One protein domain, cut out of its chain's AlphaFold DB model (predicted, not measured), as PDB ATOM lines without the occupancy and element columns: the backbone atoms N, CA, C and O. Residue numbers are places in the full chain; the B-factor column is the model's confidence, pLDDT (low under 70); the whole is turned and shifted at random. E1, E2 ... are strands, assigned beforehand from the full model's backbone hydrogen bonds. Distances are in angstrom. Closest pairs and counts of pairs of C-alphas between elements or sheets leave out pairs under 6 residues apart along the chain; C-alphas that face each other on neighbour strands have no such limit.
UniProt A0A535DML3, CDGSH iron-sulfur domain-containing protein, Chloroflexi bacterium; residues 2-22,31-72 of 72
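AT A GLANCE: This is residues 2 to 22 and 31 to 72 of the 72 residues of the protein "CDGSH iron-sulfur domain-containing protein" of Chloroflexi bacterium (UniProt A0A535DML3). With little regular structure, the model is a small three-stranded sheet and a long unnamed stretch, residues 38 to 72, whose last part, residues 65 to 72, sticks out as a free tail. The printed part has 63 residues, 12 of them in three named strands, E1, E2 and E3, and no named helix. The sheet's order is E1, E2, E3, antiparallel; the class is all strand. The whole is loose, radius of gyration of the C-alphas 13.6 A, spanning 39 by 30 by 23 A.

HOW THE PARTS SIT: The inner strand E2, residues 11 to 14, forms a hairpin with edge strand E1, residues 2 to 5, at 160 degrees; N 4 and O 12 are 2.9 A apart, within hydrogen-bond range. Edge strand E3, residues 34 to 37, is antiparallel to E2 at 161 degrees, with N 13 and O 35 at 2.9 A.

IN THESE COORDINATES: E1 begins at C-alpha 2 (173.906, 135.998, 170.399) and measures 10.1 A, E2 9.8 A. E3, 10.2 A, ends at C-alpha 37 (173.756, 148.679, 174.054).

THE WHOLE: Residues 23 to 30 are not printed; C-alphas 22 and 31 are 22.7 A apart. The E1 to E2 link is tight. pLDDT is under 70 at residues 62 and 66 to 72.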
ATOM      1  N   HIS A   2     173.210 136.074 169.108       94.56
ATOM      2  CA  HIS A   2     173.906 135.998 170.399       94.56
ATOM      3  C   HIS A   2     174.137 137.390 170.995       94.56
ATOM      4  O   HIS A   2     174.137 138.392 170.278       94.56
ATOM      5  N   ILE A   3     174.388 137.442 172.306       95.88
ATOM      6  CA  ILE A   3     174.782 138.660 173.020       95.88
ATOM      7  C   ILE A   3     176.174 138.448 173.612       95.88
ATOM      8  O   ILE A   3     176.424 137.465 174.305       95.88
ATOM      9  N   THR A   4     177.094 139.366 173.334       94.75
ATOM     10  CA  THR A   4     178.453 139.345 173.886       94.75
ATOM     11  C   THR A   4     178.631 140.490 174.872       94.75
ATOM     12  O   THR A   4     178.440 141.654 174.520       94.75
ATOM     13  N   VAL A   5     179.064 140.178 176.094       94.69
ATOM     14  CA  VAL A   5     179.456 141.183 177.088       94.69
ATOM     15  C   VAL A   5     180.918 141.569 176.845       94.69
ATOM     16  O   VAL A   5     181.815 140.742 177.009       94.69
ATOM     17  N   ARG A   6     181.184 142.806 176.408       92.75
ATOM     18  CA  ARG A   6     182.558 143.264 176.128       92.75
ATOM     19  C   ARG A   6     183.254 143.723 177.418       92.75
ATOM     20  O   ARG A   6     182.658 144.546 178.120       92.75
ATOM     21  N   PRO A   7     184.499 143.289 177.702       90.44
ATOM     22  CA  PRO A   7     185.290 143.817 178.816       90.44
ATOM     23  C   PRO A   7     185.370 145.334 178.743       90.44
ATOM     24  O   PRO A   7     185.636 145.866 177.665       90.44
ATOM     25  N   ASN A   8     185.098 146.014 179.862       91.44
ATOM     26  CA  ASN A   8     185.026 147.476 179.906       91.44
ATOM     27  C   ASN A   8     184.241 148.092 178.722       91.44
ATOM     28  O   ASN A   8     184.681 149.040 178.078       91.44
ATOM     29  N   GLY A   9     183.110 147.490 178.354       94.12
ATOM     30  CA  GLY A   9     182.413 147.860 177.127       94.12
ATOM     31  C   GLY A   9     180.932 147.490 177.101       94.12
ATOM     32  O   GLY A   9     180.389 146.992 178.089       94.12
ATOM     33  N   PRO A  10     180.256 147.743 175.973       96.81
ATOM     34  CA  PRO A  10     178.816 147.543 175.833       96.81
ATOM     35  C   PRO A  10     178.407 146.067 175.777       96.81
ATOM     36  O   PRO A  10     179.248 145.166 175.673       96.81
ATOM     37  N   TYR A  11     177.097 145.827 175.778       97.19
ATOM     38  CA  TYR A  11     176.549 144.589 175.225       97.19
ATOM     39  C   TYR A  11     176.556 144.689 173.701       97.19
ATOM     40  O   TYR A  11     176.064 145.669 173.154       97.19
ATOM     41  N   ARG A  12     177.100 143.689 173.006       95.94
ATOM     42  CA  ARG A  12     176.976 143.570 171.549       95.94
ATOM     43  C   ARG A  12     175.901 142.543 171.232       95.94
ATOM     44  O   ARG A  12     176.069 141.382 171.594       95.94
ATOM     45  N   VAL A  13     174.845 142.966 170.551       97.06
ATOM     46  CA  VAL A  13     173.746 142.101 170.109       97.06
ATOM     47  C   VAL A  13     173.959 141.785 168.634       97.06
ATOM     48  O   VAL A  13     174.189 142.704 167.857       97.06
ATOM     49  N   PHE A  14     173.937 140.506 168.256       95.56
ATOM     50  CA  PHE A  14     174.158 140.051 166.880       95.56
ATOM     51  C   PHE A  14     173.055 139.089 166.416       95.56
ATOM     52  O   PHE A  14     172.596 138.234 167.180       95.56
ATOM     53  N   GLY A  15     172.712 139.162 165.132       93.38
ATOM     54  CA  GLY A  15     171.785 138.288 164.422       93.38
ATOM     55  C   GLY A  15     170.401 138.887 164.191       93.38
ATOM     56  O   GLY A  15     169.446 138.122 164.169       93.38
ATOM     57  N   GLY A  16     170.276 140.214 164.072       91.19
ATOM     58  CA  GLY A  16     168.998 140.853 163.719       91.19
ATOM     59  C   GLY A  16     167.927 140.782 164.812       91.19
ATOM     60  O   GLY A  16     166.744 140.659 164.518       91.19
ATOM     61  N   VAL A  17     168.333 140.817 166.084       93.19
ATOM     62  CA  VAL A  17     167.400 140.814 167.220       93.19
ATOM     63  C   VAL A  17     166.697 142.178 167.300       93.19
ATOM     64  O   VAL A  17     167.396 143.166 167.527       93.19
ATOM     65  N   PRO A  18     165.364 142.281 167.149       93.19
ATOM     66  CA  PRO A  18     164.671 143.561 167.284       93.19
ATOM     67  C   PRO A  18     164.768 144.084 168.723       93.19
ATOM     68  O   PRO A  18     164.809 143.308 169.679       93.19
ATOM     69  N   LEU A  19     164.826 145.407 168.868       95.25
ATOM     70  CA  LEU A  19     164.885 146.092 170.156       95.25
ATOM     71  C   LEU A  19     163.587 146.873 170.351       95.25
ATOM     72  O   LEU A  19     163.236 147.674 169.488       95.25
ATOM     73  N   TYR A  20     162.914 146.652 171.477       97.06
ATOM     74  CA  TYR A  20     161.665 147.322 171.836       97.06
ATOM     75  C   TYR A  20     161.826 148.087 173.151       97.06
ATOM     76  O   TYR A  20     162.655 147.707 173.986       97.06
ATOM     77  N   ASP A  21     161.056 149.157 173.324       96.56
ATOM     78  CA  ASP A  21     160.811 149.752 174.638       96.56
ATOM     79  C   ASP A  21     159.687 149.009 175.392       96.56
ATOM     80  O   ASP A  21     159.170 147.989 174.929       96.56
ATOM     81  N   ASP A  22     159.355 149.497 176.587       97.12
ATOM     82  CA  ASP A  22     158.295 148.946 177.445       97.12
ATOM     83  C   ASP A  22     156.890 149.097 176.834       97.12
ATOM     84  O   ASP A  22     156.033 148.236 177.022       97.12
ATOM     85  N   PRO A  31     171.562 149.678 159.903       70.38
ATOM     86  CA  PRO A  31     171.516 148.568 158.965       70.38
ATOM     87  C   PRO A  31     172.733 147.656 159.158       70.38
ATOM     88  O   PRO A  31     173.883 148.093 159.106       70.38
ATOM     89  N   GLY A  32     172.463 146.375 159.399       78.19
ATOM     90  CA  GLY A  32     173.466 145.356 159.681       78.19
ATOM     91  C   GLY A  32     172.965 144.343 160.707       78.19
ATOM     92  O   GLY A  32     171.941 144.532 161.357       78.19
ATOM     93  N   ASP A  33     173.713 143.257 160.882       88.94
ATOM     94  CA  ASP A  33     173.296 142.171 161.775       88.94
ATOM     95  C   ASP A  33     173.495 142.482 163.265       88.94
ATOM     96  O   ASP A  33     173.246 141.613 164.099       88.94
ATOM     97  N   TRP A  34     173.984 143.671 163.645       94.69
ATOM     98  CA  TRP A  34     174.352 143.952 165.033       94.69
ATOM     99  C   TRP A  34     174.239 145.413 165.460       94.69
ATOM    100  O   TRP A  34     174.431 146.332 164.673       94.69
ATOM    101  N   TYR A  35     174.040 145.603 166.763       96.62
ATOM    102  CA  TYR A  35     174.105 146.892 167.453       96.62
ATOM    103  C   TYR A  35     174.734 146.726 168.845       96.62
ATOM    104  O   TYR A  35     175.006 145.610 169.306       96.62
ATOM    105  N   VAL A  36     175.032 147.849 169.506       97.12
ATOM    106  CA  VAL A  36     175.655 147.874 170.835       97.12
ATOM    107  C   VAL A  36     174.834 148.682 171.831       97.12
ATOM    108  O   VAL A  36     174.507 149.839 171.581       97.12
ATOM    109  N   LEU A  37     174.544 148.076 172.981       97.62
ATOM    110  CA  LEU A  37     173.756 148.679 174.054       97.62
ATOM    111  C   LEU A  37     174.646 149.160 175.195       97.62
ATOM    112  O   LEU A  37     175.641 148.516 175.555       97.62
ATOM    113  N   CYS A  38     174.278 150.301 175.773       97.50
ATOM    114  CA  CYS A  38     174.952 150.856 176.930       97.50
ATOM    115  C   CYS A  38     174.907 149.863 178.092       97.50
ATOM    116  O   CYS A  38     173.874 149.286 178.417       97.50
ATOM    117  N   ARG A  39     176.053 149.712 178.751       96.50
ATOM    118  CA  ARG A  39     176.180 148.945 179.993       96.50
ATOM    119  C   ARG A  39     176.775 149.763 181.134       96.50
ATOM    120  O   ARG A  39     176.662 149.368 182.285       96.50
ATOM    121  N   CYS A  40     177.411 150.894 180.822       96.25
ATOM    122  CA  CYS A  40     178.063 151.737 181.818       96.25
ATOM    123  C   CYS A  40     177.128 152.732 182.506       96.25
ATOM    124  O   CYS A  40     177.528 153.318 183.498       96.25
ATOM    125  N   GLY A  41     175.922 152.967 181.979       96.38
ATOM    126  CA  GLY A  41     174.983 153.962 182.513       96.38
ATOM    127  C   GLY A  41     175.273 155.413 182.100       96.38
ATOM    128  O   GLY A  41     174.398 156.266 182.224       96.38
ATOM    129  N   HIS A  42     176.443 155.696 181.525       97.50
ATOM    130  CA  HIS A  42     176.884 157.061 181.210       97.50
ATOM    131  C   HIS A  42     176.629 157.520 179.772       97.50
ATOM    132  O   HIS A  42     176.977 158.644 179.449       97.50
ATOM    133  N   SER A  43     176.040 156.685 178.912       97.88
ATOM    134  CA  SER A  43     175.754 157.112 177.536       97.88
ATOM    135  C   SER A  43     174.715 158.236 177.494       97.88
ATOM    136  O   SER A  43     173.740 158.199 178.242       97.88
ATOM    137  N   GLU A  44     174.901 159.198 176.606       97.81
ATOM    138  CA  GLU A  44     173.960 160.266 176.273       97.81
ATOM    139  C   GLU A  44     172.939 159.824 175.207       97.81
ATOM    140  O   GLU A  44     171.884 160.433 175.080       97.81
ATOM    141  N   THR A  45     173.193 158.717 174.498       96.19
ATOM    142  CA  THR A  45     172.323 158.159 173.441       96.19
ATOM    143  C   THR A  45     171.671 156.831 173.836       96.19
ATOM    144  O   THR A  45     171.524 155.910 173.028       96.19
ATOM    145  N   LYS A  46     171.265 156.707 175.107       96.50
ATOM    146  CA  LYS A  46     170.592 155.501 175.624       96.50
ATOM    147  C   LYS A  46     169.391 155.111 174.739       96.50
ATOM    148  O   LYS A  46     168.669 155.996 174.289       96.50
ATOM    149  N   PRO A  47     169.150 153.804 174.520       96.50
ATOM    150  CA  PRO A  47     169.815 152.650 175.140       96.50
ATOM    151  C   PRO A  47     171.145 152.252 174.478       96.50
ATOM    152  O   PRO A  47     171.781 151.286 174.910       96.50
ATOM    153  N   PHE A  48     171.591 152.968 173.446       97.56
ATOM    154  CA  PHE A  48     172.787 152.630 172.683       97.56
ATOM    155  C   PHE A  48     174.076 153.028 173.398       97.56
ATOM    156  O   PHE A  48     174.080 153.772 174.372       97.56
ATOM    157  N   CYS A  49     175.195 152.465 172.950       97.38
ATOM    158  CA  CYS A  49     176.518 152.833 173.436       97.38
ATOM    159  C   CYS A  49     177.179 153.873 172.521       97.38
ATOM    160  O   CYS A  49     177.496 153.565 171.377       97.38
ATOM    161  N   ASP A  50     177.535 155.029 173.076       97.31
ATOM    162  CA  ASP A  50     178.290 156.123 172.424       97.31
ATOM    163  C   ASP A  50     179.784 156.173 172.795       97.31
ATOM    164  O   ASP A  50     180.481 157.143 172.519       97.31
ATOM    165  N   ALA A  51     180.290 155.121 173.439       97.06
ATOM    166  CA  ALA A  51     181.650 155.030 173.969       97.06
ATOM    167  C   ALA A  51     181.961 155.847 175.241       97.06
ATOM    168  O   ALA A  51     183.110 155.810 175.686       97.06
ATOM    169  N   SER A  52     180.966 156.430 175.919       97.81
ATOM    170  CA  SER A  52     181.143 157.087 177.233       97.81
ATOM    171  C   SER A  52     181.780 156.181 178.294       97.81
ATOM    172  O   SER A  52     182.461 156.649 179.200       97.81
ATOM    173  N   HIS A  53     181.649 154.855 178.154       95.94
ATOM    174  CA  HIS A  53     182.326 153.880 179.017       95.94
ATOM    175  C   HIS A  53     183.857 154.036 179.058       95.94
ATOM    176  O   HIS A  53     184.483 153.625 180.029       95.94
ATOM    177  N   LYS A  54     184.473 154.628 178.027       94.81
ATOM    178  CA  LYS A  54     185.927 154.828 177.971       94.81
ATOM    179  C   LYS A  54     186.416 155.897 178.946       94.81
ATOM    180  O   LYS A  54     187.554 155.821 179.396       94.81
ATOM    181  N   THR A  55     185.578 156.883 179.258       95.38
ATOM    182  CA  THR A  55     185.939 158.055 180.071       95.38
ATOM    183  C   THR A  55     185.186 158.115 181.398       95.38
ATOM    184  O   THR A  55     185.611 158.824 182.301       95.38
ATOM    185  N   SER A  56     184.122 157.326 181.573       92.56
ATOM    186  CA  SER A  56     183.270 157.360 182.767       92.56
ATOM    187  C   SER A  56     183.807 156.596 183.987       92.56
ATOM    188  O   SER A  56     183.067 156.361 184.937       92.56
ATOM    189  N   GLY A  57     185.052 156.111 183.953       91.56
ATOM    190  CA  GLY A  57     185.616 155.281 185.027       91.56
ATOM    191  C   GLY A  57     185.013 153.872 185.134       91.56
ATOM    192  O   GLY A  57     185.264 153.170 186.114       91.56
ATOM    193  N   PHE A  58     184.244 153.439 184.132       91.75
ATOM    194  CA  PHE A  58     183.676 152.095 184.057       91.75
ATOM    195  C   PHE A  58     184.794 151.040 184.049       91.75
ATOM    196  O   PHE A  58     185.742 151.139 183.274       91.75
ATOM    197  N   LYS A  59     184.712 150.040 184.934       86.31
ATOM    198  CA  LYS A  59     185.684 148.930 185.024       86.31
ATOM    199  C   LYS A  59     185.046 147.578 185.387       86.31
ATOM    200  O   LYS A  59     185.522 146.912 186.302       86.31
ATOM    201  N   PRO A  60     183.965 147.133 184.732       80.62
ATOM    202  CA  PRO A  60     183.414 145.821 185.028       80.62
ATOM    203  C   PRO A  60     184.257 144.714 184.399       80.62
ATOM    204  O   PRO A  60     184.586 144.739 183.204       80.62
ATOM    205  N   GLU A  61     184.519 143.694 185.198       75.06
ATOM    206  CA  GLU A  61     184.896 142.378 184.711       75.06
ATOM    207  C   GLU A  61     183.734 141.737 183.940       75.06
ATOM    208  O   GLU A  61     182.558 141.985 184.208       75.06
ATOM    209  N   THR A  62     184.052 140.962 182.906       68.56
ATOM    210  CA  THR A  62     183.045 140.356 182.014       68.56
ATOM    211  C   THR A  62     183.376 138.917 181.661       68.56
ATOM    212  O   THR A  62     182.947 138.411 180.623       68.56
ATOM    213  N   ARG A  63     184.185 138.252 182.489       73.69
ATOM    214  CA  ARG A  63     184.379 136.813 182.348       73.69
ATOM    215  C   ARG A  63     183.147 136.133 182.923       73.69
ATOM    216  O   ARG A  63     182.735 136.447 184.033       73.69
ATOM    217  N   CYS A  64     182.552 135.231 182.149       74.75
ATOM    218  CA  CYS A  64     181.561 134.315 182.690       74.75
ATOM    219  C   CYS A  64     182.251 133.517 183.808       74.75
ATOM    220  O   CYS A  64     183.220 132.818 183.498       74.75
ATOM    221  N   PRO A  65     181.785 133.579 185.070       71.25
ATOM    222  CA  PRO A  65     182.393 132.820 186.167       71.25
ATOM    223  C   PRO A  65     182.400 131.303 185.903       71.25
ATOM    224  O   PRO A  65     183.156 130.554 186.510       71.25
ATOM    225  N   ARG A  66     181.555 130.850 184.967       60.47
ATOM    226  CA  ARG A  66     181.289 129.448 184.653       60.47
ATOM    227  C   ARG A  66     182.275 128.790 183.674       60.47
ATOM    228  O   ARG A  66     182.135 127.607 183.400       60.47
ATOM    229  N   ALA A  67     183.267 129.503 183.134       56.00
ATOM    230  CA  ALA A  67     184.283 128.852 182.289       56.00
ATOM    231  C   ALA A  67     185.180 127.872 183.079       56.00
ATOM    232  O   ALA A  67     185.822 127.015 182.483       56.00
ATOM    233  N   GLU A  68     185.178 127.961 184.413       56.03
ATOM    234  CA  GLU A  68     186.024 127.159 185.305       56.03
ATOM    235  C   GLU A  68     185.270 126.535 186.498       56.03
ATOM    236  O   GLU A  68     185.856 125.822 187.306       56.03
ATOM    237  N   ALA A  69     183.944 126.683 186.567       57.34
ATOM    238  CA  ALA A  69     183.112 125.978 187.537       57.34
ATOM    239  C   ALA A  69     181.738 125.662 186.940       57.34
ATOM    240  O   ALA A  69     181.121 126.519 186.321       57.34
ATOM    241  N   HIS A  70     181.243 124.452 187.204       52.91
ATOM    242  CA  HIS A  70     179.926 123.904 186.840       52.91
ATOM    243  C   HIS A  70     179.834 123.205 185.480       52.91
ATOM    244  O   HIS A  70     179.169 123.680 184.552       52.91
ATOM    245  N   GLY A  71     180.408 121.996 185.456       55.34
ATOM    246  CA  GLY A  71     179.910 120.894 184.639       55.34
ATOM    247  C   GLY A  71     178.453 120.580 184.988       55.34
ATOM    248  O   GLY A  71     178.174 119.848 185.934       55.34
ATOM    249  N   LEU A  72     177.548 121.183 184.223       50.88
ATOM    250  CA  LEU A  72     176.254 120.600 183.883       50.88
ATOM    251  C   LEU A  72     176.283 120.380 182.375       50.88
ATOM    252  O   LEU A  72     176.751 121.326 181.696       50.88
TER     253      LEU A  72